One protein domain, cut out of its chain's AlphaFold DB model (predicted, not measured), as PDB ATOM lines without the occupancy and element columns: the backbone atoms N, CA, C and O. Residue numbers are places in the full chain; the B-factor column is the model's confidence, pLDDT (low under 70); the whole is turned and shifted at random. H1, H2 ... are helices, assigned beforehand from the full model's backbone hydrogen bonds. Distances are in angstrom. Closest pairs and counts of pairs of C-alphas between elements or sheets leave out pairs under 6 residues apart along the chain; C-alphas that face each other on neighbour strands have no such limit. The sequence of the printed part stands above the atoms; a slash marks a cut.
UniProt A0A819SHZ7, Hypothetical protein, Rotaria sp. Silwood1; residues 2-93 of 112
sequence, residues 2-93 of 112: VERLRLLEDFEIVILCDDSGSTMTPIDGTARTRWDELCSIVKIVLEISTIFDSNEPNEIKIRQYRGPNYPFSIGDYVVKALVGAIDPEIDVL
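What this domain is: This is residues 2 to 93 of the 112 residues of the protein "Hypothetical protein" of Rotaria sp. Silwood1 (UniProt A0A819SHZ7). A loose, flat arrangement of helices is built on one long helix, H3, with the shorter H5 side by side with its second half and running back the opposite way. The small H2 packs at the first end of H3, the small H6 packs on H5, and H1 and H4 lie at the margins without clearly touching another helix. Before H3, the long stretch of residues 9 to 20 leads from H1, near the last end of H3, back to H2 at its first end. The printed part has 92 residues with six named helices, H1 to H6 in order, and no named strand; its class is all helix. The radius of gyration of the C-alphas is 16.0 A, and the C-alphas span 49 by 37 by 19 A.

Where its parts are: H1, residues 2 to 8, begins at C-alpha 2, at (-1.903, 31.329, 64.991), and is 10.7 A long from first to last C-alpha. H2 holds residues 21 to 24 and measures 5.8 A. H3, residues 34 to 52, is the longest helix at 27.4 A, from C-alpha 34 at (1.578, 16.979, 40.149) to C-alpha 52 at (-10.932, 34.389, 57.246). H4 holds residues 59 to 66 over 10.4 A, and H5 residues 74 to 83 over 13.2 A. H6, residues 88 to 91, measures 4.8 A and ends at C-alpha 91, at (-20.296, 19.106, 41.829).

How they stand to each other: H1 is close to H3 but not clearly touching, about perpendicular at 89 degrees; their closest C-alphas, Leu 8 and Phe 52, are 7.3 A apart. H2 touches H3 at residues 34 to 35 alone, with the closest C-alphas, Thr 23 and Arg 34, 4.7 A apart. H3 touches H5 with residues 43 to 50 alone, at a shallow tilt of 7 degrees, opposite ways; the closest C-alphas, Thr 50 and Gly 75, are 5.1 A apart. H4 is close to H5 but not clearly touching, the closest C-alphas, Glu 59 and Ile 74, being 7.0 A apart; the tilt of 69 degrees, the same way, is only just steep. H5 touches H6, with the C-alphas of Lys 80 and Asp 91 closest at 6.2 A. H3 and H4 are apart, and so are H1 and H2. In H5 every O i to N i+4 pair is within hydrogen-bond range, against 13 of 15 in H3, 3 of 4 in H4 and 1 of 3 in H1, where 2 of 4 O i to N i+3 pairs are within range; H2 and H6 are too short for an O i to N i+4 pair.

The domain as a whole: The two C-alphas farthest apart, those of Gly 29 and Pro 68, are 50.1 A from each other. The printed part has no cut. The link from H1 to H2 is long, with 12 residues, and the link from H5 to H6 is tight. The mean pLDDT of the printed part is 71.5; it is under 70 at 49 residues, namely residues 2 to 5, 8, 10 to 12, 52 to 68 and 70 to 93.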
ATOM      1  N   VAL A   2      -0.601  30.630  65.053       58.94
ATOM      2  CA  VAL A   2      -1.903  31.329  64.991       58.94
ATOM      3  C   VAL A   2      -1.769  32.850  64.793       58.94
ATOM      4  O   VAL A   2      -2.393  33.397  63.897       58.94
ATOM      5  N   GLU A   3      -0.886  33.527  65.537       62.88
ATOM      6  CA  GLU A   3      -0.674  34.986  65.402       62.88
ATOM      7  C   GLU A   3      -0.181  35.428  64.017       62.88
ATOM      8  O   GLU A   3      -0.488  36.529  63.583       62.88
ATOM      9  N   ARG A   4       0.565  34.571  63.305       61.19
ATOM     10  CA  ARG A   4       1.026  34.881  61.943       61.19
ATOM     11  C   ARG A   4      -0.089  34.733  60.914       61.19
ATOM     12  O   ARG A   4      -0.062  35.433  59.915       61.19
ATOM     13  N   LEU A   5      -1.041  33.831  61.159       62.56
ATOM     14  CA  LEU A   5      -2.186  33.615  60.278       62.56
ATOM     15  C   LEU A   5      -3.221  34.739  60.411       62.56
ATOM     16  O   LEU A   5      -3.798  35.127  59.407       62.56
ATOM     17  N   ARG A   6      -3.374  35.339  61.600       71.12
ATOM     18  CA  ARG A   6      -4.239  36.521  61.801       71.12
ATOM     19  C   ARG A   6      -3.850  37.737  60.958       71.12
ATOM     20  O   ARG A   6      -4.685  38.588  60.704       71.12
ATOM     21  N   LEU A   7      -2.605  37.808  60.483       71.75
ATOM     22  CA  LEU A   7      -2.174  38.864  59.559       71.75
ATOM     23  C   LEU A   7      -2.915  38.824  58.211       71.75
ATOM     24  O   LEU A   7      -2.801  39.773  57.444       71.75
ATOM     25  N   LEU A   8      -3.627  37.733  57.916       68.12
ATOM     26  CA  LEU A   8      -4.392  37.540  56.689       68.12
ATOM     27  C   LEU A   8      -5.875  37.936  56.830       68.12
ATOM     28  O   LEU A   8      -6.576  37.870  55.830       68.12
ATOM     29  N   GLU A   9      -6.348  38.347  58.020       72.31
ATOM     30  CA  GLU A   9      -7.775  38.642  58.289       72.31
ATOM     31  C   GLU A   9      -8.373  39.707  57.351       72.31
ATOM     32  O   GLU A   9      -9.519  39.569  56.941       72.31
ATOM     33  N   ASP A  10      -7.588  40.710  56.947       69.56
ATOM     34  CA  ASP A  10      -8.054  41.817  56.093       69.56
ATOM     35  C   ASP A  10      -7.600  41.694  54.623       69.56
ATOM     36  O   ASP A  10      -7.652  42.665  53.861       69.56
ATOM     37  N   PHE A  11      -7.097  40.527  54.210       68.38
ATOM     38  CA  PHE A  11      -6.590  40.301  52.856       68.38
ATOM     39  C   PHE A  11      -7.524  39.412  52.037       68.38
ATOM     40  O   PHE A  11      -7.997  38.379  52.500       68.38
ATOM     41  N   GLU A  12      -7.703  39.759  50.762       69.75
ATOM     42  CA  GLU A  12      -8.321  38.849  49.800       69.75
ATOM     43  C   GLU A  12      -7.349  37.724  49.430       69.75
ATOM     44  O   GLU A  12      -6.211  37.961  49.010       69.75
ATOM     45  N   ILE A  13      -7.811  36.480  49.553       73.06
ATOM     46  CA  ILE A  13      -7.051  35.303  49.131       73.06
ATOM     47  C   ILE A  13      -7.408  34.994  47.677       73.06
ATOM     48  O   ILE A  13      -8.521  34.576  47.365       73.06
ATOM     49  N   VAL A  14      -6.436  35.175  46.782       75.75
ATOM     50  CA  VAL A  14      -6.562  34.853  45.355       75.75
ATOM     51  C   VAL A  14      -5.717  33.624  45.043       75.75
ATOM     52  O   VAL A  14      -4.510  33.613  45.282       75.75
ATOM     53  N   ILE A  15      -6.344  32.586  44.485       78.00
ATOM     54  CA  ILE A  15      -5.667  31.349  44.084       78.00
ATOM     55  C   ILE A  15      -5.451  31.373  42.569       78.00
ATOM     56  O   ILE A  15      -6.405  31.453  41.797       78.00
ATOM     57  N   LEU A  16      -4.190  31.282  42.150       79.38
ATOM     58  CA  LEU A  16      -3.790  31.122  40.754       79.38
ATOM     59  C   LEU A  16      -3.215  29.718  40.582       79.38
ATOM     60  O   LEU A  16      -2.155  29.407  41.123       79.38
ATOM     61  N   CYS A  17      -3.936  28.873  39.851       83.69
ATOM     62  CA  CYS A  17      -3.520  27.504  39.576       83.69
ATOM     63  C   CYS A  17      -2.833  27.416  38.215       83.69
ATOM     64  O   CYS A  17      -3.320  27.975  37.234       83.69
ATOM     65  N   ASP A  18      -1.728  26.677  38.163       82.31
ATOM     66  CA  ASP A  18      -1.121  26.253  36.906       82.31
ATOM     67  C   ASP A  18      -1.931  25.087  36.317       82.31
ATOM     68  O   ASP A  18      -2.196  24.110  37.020       82.31
ATOM     69  N   ASP A  19      -2.330  25.186  35.046       84.62
ATOM     70  CA  ASP A  19      -3.019  24.119  34.298       84.62
ATOM     71  C   ASP A  19      -2.140  23.495  33.201       84.62
ATOM     72  O   ASP A  19      -2.606  22.693  32.388       84.62
ATOM     73  N   SER A  20      -0.851  23.847  33.180       89.88
ATOM     74  CA  SER A  20       0.079  23.391  32.159       89.88
ATOM     75  C   SER A  20       0.167  21.863  32.093       89.88
ATOM     76  O   SER A  20      -0.002  21.150  33.087       89.88
ATOM     77  N   GLY A  21       0.523  21.326  30.921       84.06
ATOM     78  CA  GLY A  21       0.677  19.878  30.726       84.06
ATOM     79  C   GLY A  21       1.692  19.217  31.672       84.06
ATOM     80  O   GLY A  21       1.591  18.020  31.937       84.06
ATOM     81  N   SER A  22       2.631  19.984  32.245       87.19
ATOM     82  CA  SER A  22       3.560  19.505  33.277       87.19
ATOM     83  C   SER A  22       2.876  19.075  34.576       87.19
ATOM     84  O   SER A  22       3.453  18.280  35.319       87.19
ATOM     85  N   THR A  23       1.645  19.510  34.842       87.00
ATOM     86  CA  THR A  23       0.867  19.053  36.003       87.00
ATOM     87  C   THR A  23       0.489  17.568  35.916       87.00
ATOM     88  O   THR A  23       0.302  16.916  36.938       87.00
ATOM     89  N   MET A  24       0.488  16.964  34.725       90.00
ATOM     90  CA  MET A  24       0.252  15.520  34.563       90.00
ATOM     91  C   MET A  24       1.488  14.662  34.871       90.00
ATOM     92  O   MET A  24       1.428  13.437  34.784       90.00
ATOM     93  N   THR A  25       2.616  15.281  35.235       92.81
ATOM     94  CA  THR A  25       3.848  14.557  35.569       92.81
ATOM     95  C   THR A  25       3.613  13.663  36.791       92.81
ATOM     96  O   THR A  25       3.206  14.180  37.839       92.81
ATOM     97  N   PRO A  26       3.870  12.346  36.700       95.19
ATOM     98  CA  PRO A  26       3.803  11.451  37.847       95.19
ATOM     99  C   PRO A  26       4.792  11.857  38.940       95.19
ATOM    100  O   PRO A  26       5.885  12.351  38.667       95.19
ATOM    101  N   ILE A  27       4.417  11.633  40.192       92.00
ATOM    102  CA  ILE A  27       5.296  11.816  41.343       92.00
ATOM    103  C   ILE A  27       5.970  10.477  41.633       92.00
ATOM    104  O   ILE A  27       5.289   9.488  41.919       92.00
ATOM    105  N   ASP A  28       7.302  10.465  41.586       92.31
ATOM    106  CA  ASP A  28       8.117   9.264  41.774       92.31
ATOM    107  C   ASP A  28       7.732   8.482  43.034       92.31
ATOM    108  O   ASP A  28       7.584   9.031  44.127       92.31
ATOM    109  N   GLY A  29       7.575   7.167  42.873       91.38
ATOM    110  CA  GLY A  29       7.203   6.274  43.969       91.38
ATOM    111  C   GLY A  29       5.735   6.356  44.392       91.38
ATOM    112  O   GLY A  29       5.366   5.746  45.394       91.38
ATOM    113  N   THR A  30       4.882   7.069  43.649       92.19
ATOM    114  CA  THR A  30       3.443   7.165  43.928       92.19
ATOM    115  C   THR A  30       2.604   6.946  42.667       92.19
ATOM    116  O   THR A  30       3.091   7.072  41.548       92.19
ATOM    117  N   ALA A  31       1.315   6.650  42.847       91.69
ATOM    118  CA  ALA A  31       0.336   6.631  41.755       91.69
ATOM    119  C   ALA A  31      -0.252   8.025  41.446       91.69
ATOM    120  O   ALA A  31      -1.236   8.124  40.719       91.69
ATOM    121  N   ARG A  32       0.303   9.090  42.039       92.25
ATOM    122  CA  ARG A  32      -0.212  10.459  41.945       92.25
ATOM    123  C   ARG A  32       0.568  11.269  40.919       92.25
ATOM    124  O   ARG A  32       1.715  10.969  40.600       92.25
ATOM    125  N   THR A  33      -0.054  12.333  40.452       93.44
ATOM    126  CA  THR A  33       0.500  13.343  39.552       93.44
ATOM    127  C   THR A  33       0.716  14.666  40.286       93.44
ATOM    128  O   THR A  33       0.223  14.873  41.399       93.44
ATOM    129  N   ARG A  34       1.438  15.598  39.658       90.06
ATOM    130  CA  ARG A  34       1.578  16.979  40.149       90.06
ATOM    131  C   ARG A  34       0.227  17.694  40.260       90.06
ATOM    132  O   ARG A  34       0.049  18.516  41.150       90.06
ATOM    133  N   TRP A  35      -0.743  17.331  39.425       88.00
ATOM    134  CA  TRP A  35      -2.127  17.783  39.508       88.00
ATOM    135  C   TRP A  35      -2.786  17.350  40.817       88.00
ATOM    136  O   TRP A  35      -3.422  18.162  41.486       88.00
ATOM    137  N   ASP A  36      -2.579  16.100  41.237       86.69
ATOM    138  CA  ASP A  36      -3.118  15.616  42.509       86.69
ATOM    139  C   ASP A  36      -2.514  16.367  43.702       86.69
ATOM    140  O   ASP A  36      -3.203  16.599  44.695       86.69
ATOM    141  N   GLU A  37      -1.231  16.726  43.633       86.81
ATOM    142  CA  GLU A  37      -0.558  17.542  44.650       86.81
ATOM    143  C   GLU A  37      -1.110  18.972  44.676       86.81
ATOM    144  O   GLU A  37      -1.477  19.459  45.748       86.81
ATOM    145  N   LEU A  38      -1.252  19.610  43.509       84.44
ATOM    146  CA  LEU A  38      -1.875  20.927  43.371       84.44
ATOM    147  C   LEU A  38      -3.286  20.928  43.972       84.44
ATOM    148  O   LEU A  38      -3.601  21.783  44.795       84.44
ATOM    149  N   CYS A  39      -4.103  19.925  43.644       83.75
ATOM    150  CA  CYS A  39      -5.447  19.765  44.196       83.75
ATOM    151  C   CYS A  39      -5.433  19.635  45.725       83.75
ATOM    152  O   CYS A  39      -6.266  20.237  46.401       83.75
ATOM    153  N   SER A  40      -4.489  18.878  46.297       83.44
ATOM    154  CA  SER A  40      -4.343  18.777  47.756       83.44
ATOM    155  C   SER A  40      -3.988  20.116  48.402       83.44
ATOM    156  O   SER A  40      -4.560  20.452  49.435       83.44
ATOM    157  N   ILE A  41      -3.084  20.890  47.801       81.94
ATOM    158  CA  ILE A  41      -2.693  22.208  48.321       81.94
ATOM    159  C   ILE A  41      -3.870  23.182  48.239       81.94
ATOM    160  O   ILE A  41      -4.167  23.858  49.221       81.94
ATOM    161  N   VAL A  42      -4.574  23.217  47.105       82.44
ATOM    162  CA  VAL A  42      -5.754  24.073  46.917       82.44
ATOM    163  C   VAL A  42      -6.829  23.748  47.952       82.44
ATOM    164  O   VAL A  42      -7.356  24.672  48.563       82.44
ATOM    165  N   LYS A  43      -7.103  22.464  48.231       79.50
ATOM    166  CA  LYS A  43      -8.044  22.056  49.293       79.50
ATOM    167  C   LYS A  43      -7.664  22.647  50.658       79.50
ATOM    168  O   LYS A  43      -8.516  23.234  51.314       79.50
ATOM    169  N   ILE A  44      -6.386  22.582  51.040       79.19
ATOM    170  CA  ILE A  44      -5.896  23.153  52.308       79.19
ATOM    171  C   ILE A  44      -6.041  24.682  52.326       79.19
ATOM    172  O   ILE A  44      -6.496  25.251  53.315       79.19
ATOM    173  N   VAL A  45      -5.657  25.365  51.242       79.44
ATOM    174  CA  VAL A  45      -5.767  26.832  51.157       79.44
ATOM    175  C   VAL A  45      -7.227  27.268  51.242       79.44
ATOM    176  O   VAL A  45      -7.523  28.244  51.926       79.44
ATOM    177  N   LEU A  46      -8.145  26.533  50.612       75.75
ATOM    178  CA  LEU A  46      -9.580  26.792  50.704       75.75
ATOM    179  C   LEU A  46     -10.105  26.624  52.129       75.75
ATOM    180  O   LEU A  46     -10.773  27.528  52.617       75.75
ATOM    181  N   GLU A  47      -9.757  25.534  52.817       76.62
ATOM    182  CA  GLU A  47     -10.131  25.322  54.225       76.62
ATOM    183  C   GLU A  47      -9.639  26.449  55.142       76.62
ATOM    184  O   GLU A  47     -10.326  26.826  56.084       76.62
ATOM    185  N   ILE A  48      -8.458  27.009  54.873       73.75
ATOM    186  CA  ILE A  48      -7.951  28.171  55.613       73.75
ATOM    187  C   ILE A  48      -8.721  29.436  55.223       73.75
ATOM    188  O   ILE A  48      -9.058  30.241  56.088       73.75
ATOM    189  N   SER A  49      -9.013  29.616  53.934       75.12
ATOM    190  CA  SER A  49      -9.684  30.813  53.417       75.12
ATOM    191  C   SER A  49     -11.085  30.979  54.000       75.12
ATOM    192  O   SER A  49     -11.473  32.093  54.332       75.12
ATOM    193  N   THR A  50     -11.814  29.881  54.210       73.00
ATOM    194  CA  THR A  50     -13.148  29.925  54.830       73.00
ATOM    195  C   THR A  50     -13.130  30.401  56.284       73.00
ATOM    196  O   THR A  50     -14.148  30.883  56.768       73.00
ATOM    197  N   ILE A  51     -11.995  30.307  56.986       74.12
ATOM    198  CA  ILE A  51     -11.853  30.807  58.364       74.12
ATOM    199  C   ILE A  51     -11.752  32.341  58.386       74.12
ATOM    200  O   ILE A  51     -12.199  32.962  59.347       74.12
ATOM    201  N   PHE A  52     -11.164  32.941  57.347       69.25
ATOM    202  CA  PHE A  52     -10.932  34.389  57.246       69.25
ATOM    203  C   PHE A  52     -12.056  35.145  56.526       69.25
ATOM    204  O   PHE A  52     -12.108  36.371  56.565       69.25
ATOM    205  N   ASP A  53     -12.977  34.422  55.897       68.31
ATOM    206  CA  ASP A  53     -14.072  34.975  55.111       68.31
ATOM    207  C   ASP A  53     -15.207  35.510  56.005       68.31
ATOM    208  O   ASP A  53     -16.154  34.812  56.378       68.31
ATOM    209  N   SER A  54     -15.086  36.783  56.379       60.59
ATOM    210  CA  SER A  54     -16.123  37.543  57.079       60.59
ATOM    211  C   SER A  54     -17.097  38.117  56.039       60.59
ATOM    212  O   SER A  54     -16.912  39.235  55.575       60.59
ATOM    213  N   ASN A  55     -18.075  37.301  55.621       57.50
ATOM    214  CA  ASN A  55     -19.187  37.582  54.690       57.50
ATOM    215  C   ASN A  55     -19.482  39.061  54.388       57.50
ATOM    216  O   ASN A  55     -19.755  39.795  55.330       57.50
ATOM    217  N   GLU A  56     -19.682  39.431  53.109       54.56
ATOM    218  CA  GLU A  56     -20.661  40.499  52.801       54.56
ATOM    219  C   GLU A  56     -21.255  40.547  51.360       54.56
ATOM    220  O   GLU A  56     -22.474  40.686  51.248       54.56
ATOM    221  N   PRO A  57     -20.535  40.382  50.226       50.78
ATOM    222  CA  PRO A  57     -21.149  40.708  48.917       50.78
ATOM    223  C   PRO A  57     -21.909  39.579  48.186       50.78
ATOM    224  O   PRO A  57     -22.944  39.826  47.560       50.78
ATOM    225  N   ASN A  58     -21.423  38.332  48.212       51.91
ATOM    226  CA  ASN A  58     -21.989  37.244  47.385       51.91
ATOM    227  C   ASN A  58     -23.190  36.528  48.025       51.91
ATOM    228  O   ASN A  58     -23.968  35.868  47.334       51.91
ATOM    229  N   GLU A  59     -23.385  36.707  49.330       54.31
ATOM    230  CA  GLU A  59     -24.470  36.093  50.095       54.31
ATOM    231  C   GLU A  59     -25.857  36.581  49.623       54.31
ATOM    232  O   GLU A  59     -26.818  35.811  49.547       54.31
ATOM    233  N   ILE A  60     -25.947  37.850  49.203       53.94
ATOM    234  CA  ILE A  60     -27.192  38.493  48.759       53.94
ATOM    235  C   ILE A  60     -27.774  37.810  47.512       53.94
ATOM    236  O   ILE A  60     -28.972  37.527  47.464       53.94
ATOM    237  N   LYS A  61     -26.944  37.500  46.507       55.03
ATOM    238  CA  LYS A  61     -27.404  36.893  45.241       55.03
ATOM    239  C   LYS A  61     -27.895  35.460  45.425       55.03
ATOM    240  O   LYS A  61     -28.819  35.019  44.747       55.03
ATOM    241  N   ILE A  62     -27.292  34.727  46.353       60.16
ATOM    242  CA  ILE A  62     -27.591  33.308  46.549       60.16
ATOM    243  C   ILE A  62     -28.808  33.136  47.450       60.16
ATOM    244  O   ILE A  62     -29.677  32.314  47.154       60.16
ATOM    245  N   ARG A  63     -28.972  34.006  48.452       64.25
ATOM    246  CA  ARG A  63     -30.213  34.109  49.230       64.25
ATOM    247  C   ARG A  63     -31.415  34.541  48.384       64.25
ATOM    248  O   ARG A  63     -32.523  34.087  48.653       64.25
ATOM    249  N   GLN A  64     -31.220  35.343  47.330       63.22
ATOM    250  CA  GLN A  64     -32.288  35.643  46.363       63.22
ATOM    251  C   GLN A  64     -32.791  34.393  45.622       63.22
ATOM    252  O   GLN A  64     -33.989  34.282  45.379       63.22
ATOM    253  N   TYR A  65     -31.907  33.447  45.292       63.19
ATOM    254  CA  TYR A  65     -32.261  32.229  44.549       63.19
ATOM    255  C   TYR A  65     -32.714  31.060  45.436       63.19
ATOM    256  O   TYR A  65     -33.619  30.317  45.063       63.19
ATOM    257  N   ARG A  66     -32.077  30.860  46.595       66.25
ATOM    258  CA  ARG A  66     -32.292  29.696  47.478       66.25
ATOM    259  C   ARG A  66     -33.183  29.999  48.687       66.25
ATOM    260  O   ARG A  66     -33.612  29.074  49.372       66.25
ATOM    261  N   GLY A  67     -33.484  31.275  48.928       69.44
ATOM    262  CA  GLY A  67     -34.284  31.756  50.049       69.44
ATOM    263  C   GLY A  67     -33.443  32.445  51.137       69.44
ATOM    264  O   GLY A  67     -32.255  32.158  51.294       69.44
ATOM    265  N   PRO A  68     -34.060  33.345  51.927       69.00
ATOM    266  CA  PRO A  68     -33.351  34.234  52.855       69.00
ATOM    267  C   PRO A  68     -32.664  33.514  54.022       69.00
ATOM    268  O   PRO A  68     -31.732  34.062  54.598       69.00
ATOM    269  N   ASN A  69     -33.096  32.291  54.345       73.62
ATOM    270  CA  ASN A  69     -32.553  31.482  55.441       73.62
ATOM    271  C   ASN A  69     -31.632  30.352  54.953       73.62
ATOM    272  O   ASN A  69     -31.341  29.434  55.718       73.62
ATOM    273  N   TYR A  70     -31.229  30.357  53.680       69.44
ATOM    274  CA  TYR A  70     -30.320  29.343  53.160       69.44
ATOM    275  C   TYR A  70     -28.929  29.522  53.796       69.44
ATOM    276  O   TYR A  70     -28.348  30.602  53.648       69.44
ATOM    277  N   PRO A  71     -28.398  28.514  54.517       62.94
ATOM    278  CA  PRO A  71     -27.054  28.591  55.076       62.94
ATOM    279  C   PRO A  71     -26.045  28.542  53.924       62.94
ATOM    280  O   PRO A  71     -25.958  27.535  53.224       62.94
ATOM    281  N   PHE A  72     -25.352  29.657  53.684       61.91
ATOM    282  CA  PHE A  72     -24.448  29.808  52.549       61.91
ATOM    283  C   PHE A  72     -23.372  30.866  52.807       61.91
ATOM    284  O   PHE A  72     -23.694  31.962  53.254       61.91
ATOM    285  N   SER A  73     -22.124  30.549  52.468       62.91
ATOM    286  CA  SER A  73     -20.941  31.411  52.557       62.91
ATOM    287  C   SER A  73     -20.236  31.549  51.201       62.91
ATOM    288  O   SER A  73     -20.486  30.781  50.270       62.91
ATOM    289  N   ILE A  74     -19.309  32.500  51.059       58.66
ATOM    290  CA  ILE A  74     -18.428  32.531  49.880       58.66
ATOM    291  C   ILE A  74     -17.564  31.266  49.824       58.66
ATOM    292  O   ILE A  74     -17.376  30.727  48.735       58.66
ATOM    293  N   GLY A  75     -17.144  30.725  50.970       56.97
ATOM    294  CA  GLY A  75     -16.542  29.394  51.067       56.97
ATOM    295  C   GLY A  75     -17.340  28.302  50.344       56.97
ATOM    296  O   GLY A  75     -16.765  27.536  49.572       56.97
ATOM    297  N   ASP A  76     -18.668  28.278  50.492       59.28
ATOM    298  CA  ASP A  76     -19.538  27.349  49.758       59.28
ATOM    299  C   ASP A  76     -19.504  27.598  48.246       59.28
ATOM    300  O   ASP A  76     -19.492  26.647  47.467       59.28
ATOM    301  N   TYR A  77     -19.463  28.860  47.809       59.00
ATOM    302  CA  TYR A  77     -19.354  29.202  46.389       59.00
ATOM    303  C   TYR A  77     -18.017  28.758  45.801       59.00
ATOM    304  O   TYR A  77     -17.987  28.152  44.735       59.00
ATOM    305  N   VAL A  78     -16.911  29.034  46.492       59.16
ATOM    306  CA  VAL A  78     -15.563  28.711  46.016       59.16
ATOM    307  C   VAL A  78     -15.348  27.198  45.994       59.16
ATOM    308  O   VAL A  78     -14.837  26.672  45.004       59.16
ATOM    309  N   VAL A  79     -15.800  26.476  47.025       61.94
ATOM    310  CA  VAL A  79     -15.791  25.006  47.034       61.94
ATOM    311  C   VAL A  79     -16.644  24.468  45.882       61.94
ATOM    312  O   VAL A  79     -16.171  23.635  45.120       61.94
ATOM    313  N   LYS A  80     -17.856  24.979  45.656       61.78
ATOM    314  CA  LYS A  80     -18.699  24.501  44.546       61.78
ATOM    315  C   LYS A  80     -18.134  24.842  43.163       61.78
ATOM    316  O   LYS A  80     -18.151  23.989  42.286       61.78
ATOM    317  N   ALA A  81     -17.573  26.035  42.973       55.62
ATOM    318  CA  ALA A  81     -17.060  26.493  41.682       55.62
ATOM    319  C   ALA A  81     -15.707  25.868  41.301       55.62
ATOM    320  O   ALA A  81     -15.483  25.572  40.128       55.62
ATOM    321  N   LEU A  82     -14.802  25.669  42.267       53.62
ATOM    322  CA  LEU A  82     -13.464  25.114  42.022       53.62
ATOM    323  C   LEU A  82     -13.387  23.621  42.332       53.62
ATOM    324  O   LEU A  82     -12.852  22.863  41.528       53.62
ATOM    325  N   VAL A  83     -13.918  23.180  43.476       59.41
ATOM    326  CA  VAL A  83     -13.882  21.758  43.855       59.41
ATOM    327  C   VAL A  83     -14.936  20.975  43.084       59.41
ATOM    328  O   VAL A  83     -14.617  19.882  42.646       59.41
ATOM    329  N   GLY A  84     -16.120  21.530  42.798       57.81
ATOM    330  CA  GLY A  84     -17.092  20.877  41.906       57.81
ATOM    331  C   GLY A  84     -16.547  20.625  40.491       57.81
ATOM    332  O   GLY A  84     -16.820  19.595  39.887       57.81
ATOM    333  N   ALA A  85     -15.660  21.483  39.983       55.16
ATOM    334  CA  ALA A  85     -15.004  21.250  38.694       55.16
ATOM    335  C   ALA A  85     -14.000  20.072  38.703       55.16
ATOM    336  O   ALA A  85     -13.604  19.598  37.637       55.16
ATOM    337  N   ILE A  86     -13.573  19.614  39.887       55.00
ATOM    338  CA  ILE A  86     -12.521  18.603  40.089       55.00
ATOM    339  C   ILE A  86     -13.092  17.315  40.710       55.00
ATOM    340  O   ILE A  86     -12.606  16.221  40.425       55.00
ATOM    341  N   ASP A  87     -14.114  17.437  41.554       57.69
ATOM    342  CA  ASP A  87     -14.692  16.384  42.381       57.69
ATOM    343  C   ASP A  87     -16.205  16.252  42.106       57.69
ATOM    344  O   ASP A  87     -16.995  17.110  42.525       57.69
ATOM    345  N   PRO A  88     -16.632  15.180  41.411       65.25
ATOM    346  CA  PRO A  88     -18.027  14.981  41.027       65.25
ATOM    347  C   PRO A  88     -19.004  14.893  42.204       65.25
ATOM    348  O   PRO A  88     -20.177  15.225  42.039       65.25
ATOM    349  N   GLU A  89     -18.566  14.447  43.386       64.06
ATOM    350  CA  GLU A  89     -19.449  14.352  44.557       64.06
ATOM    351  C   GLU A  89     -19.815  15.742  45.086       64.06
ATOM    352  O   GLU A  89     -20.947  15.971  45.517       64.06
ATOM    353  N   ILE A  90     -18.883  16.691  44.985       61.88
ATOM    354  CA  ILE A  90     -19.087  18.092  45.361       61.88
ATOM    355  C   ILE A  90     -19.843  18.856  44.265       61.88
ATOM    356  O   ILE A  90     -20.684  19.699  44.572       61.88
ATOM    357  N   ASP A  91     -19.620  18.514  42.994       67.81
ATOM    358  CA  ASP A  91     -20.296  19.106  41.829       67.81
ATOM    359  C   ASP A  91     -21.824  18.914  41.842       67.81
ATOM    360  O   ASP A  91     -22.597  19.750  41.362       67.81
ATOM    361  N   VAL A  92     -22.295  17.798  42.405       66.56
ATOM    362  CA  VAL A  92     -23.730  17.491  42.536       66.56
ATOM    363  C   VAL A  92     -24.404  18.355  43.613       66.56
ATOM    364  O   VAL A  92     -25.619  18.558  43.571       66.56
ATOM    365  N   LEU A  93     -23.639  18.938  44.542       64.25
ATOM    366  CA  LEU A  93     -24.156  19.828  45.590       64.25
ATOM    367  C   LEU A  93     -24.497  21.240  45.076       64.25
ATOM    368  O   LEU A  93     -25.064  22.048  45.827       64.25
TER     369      LEU A  93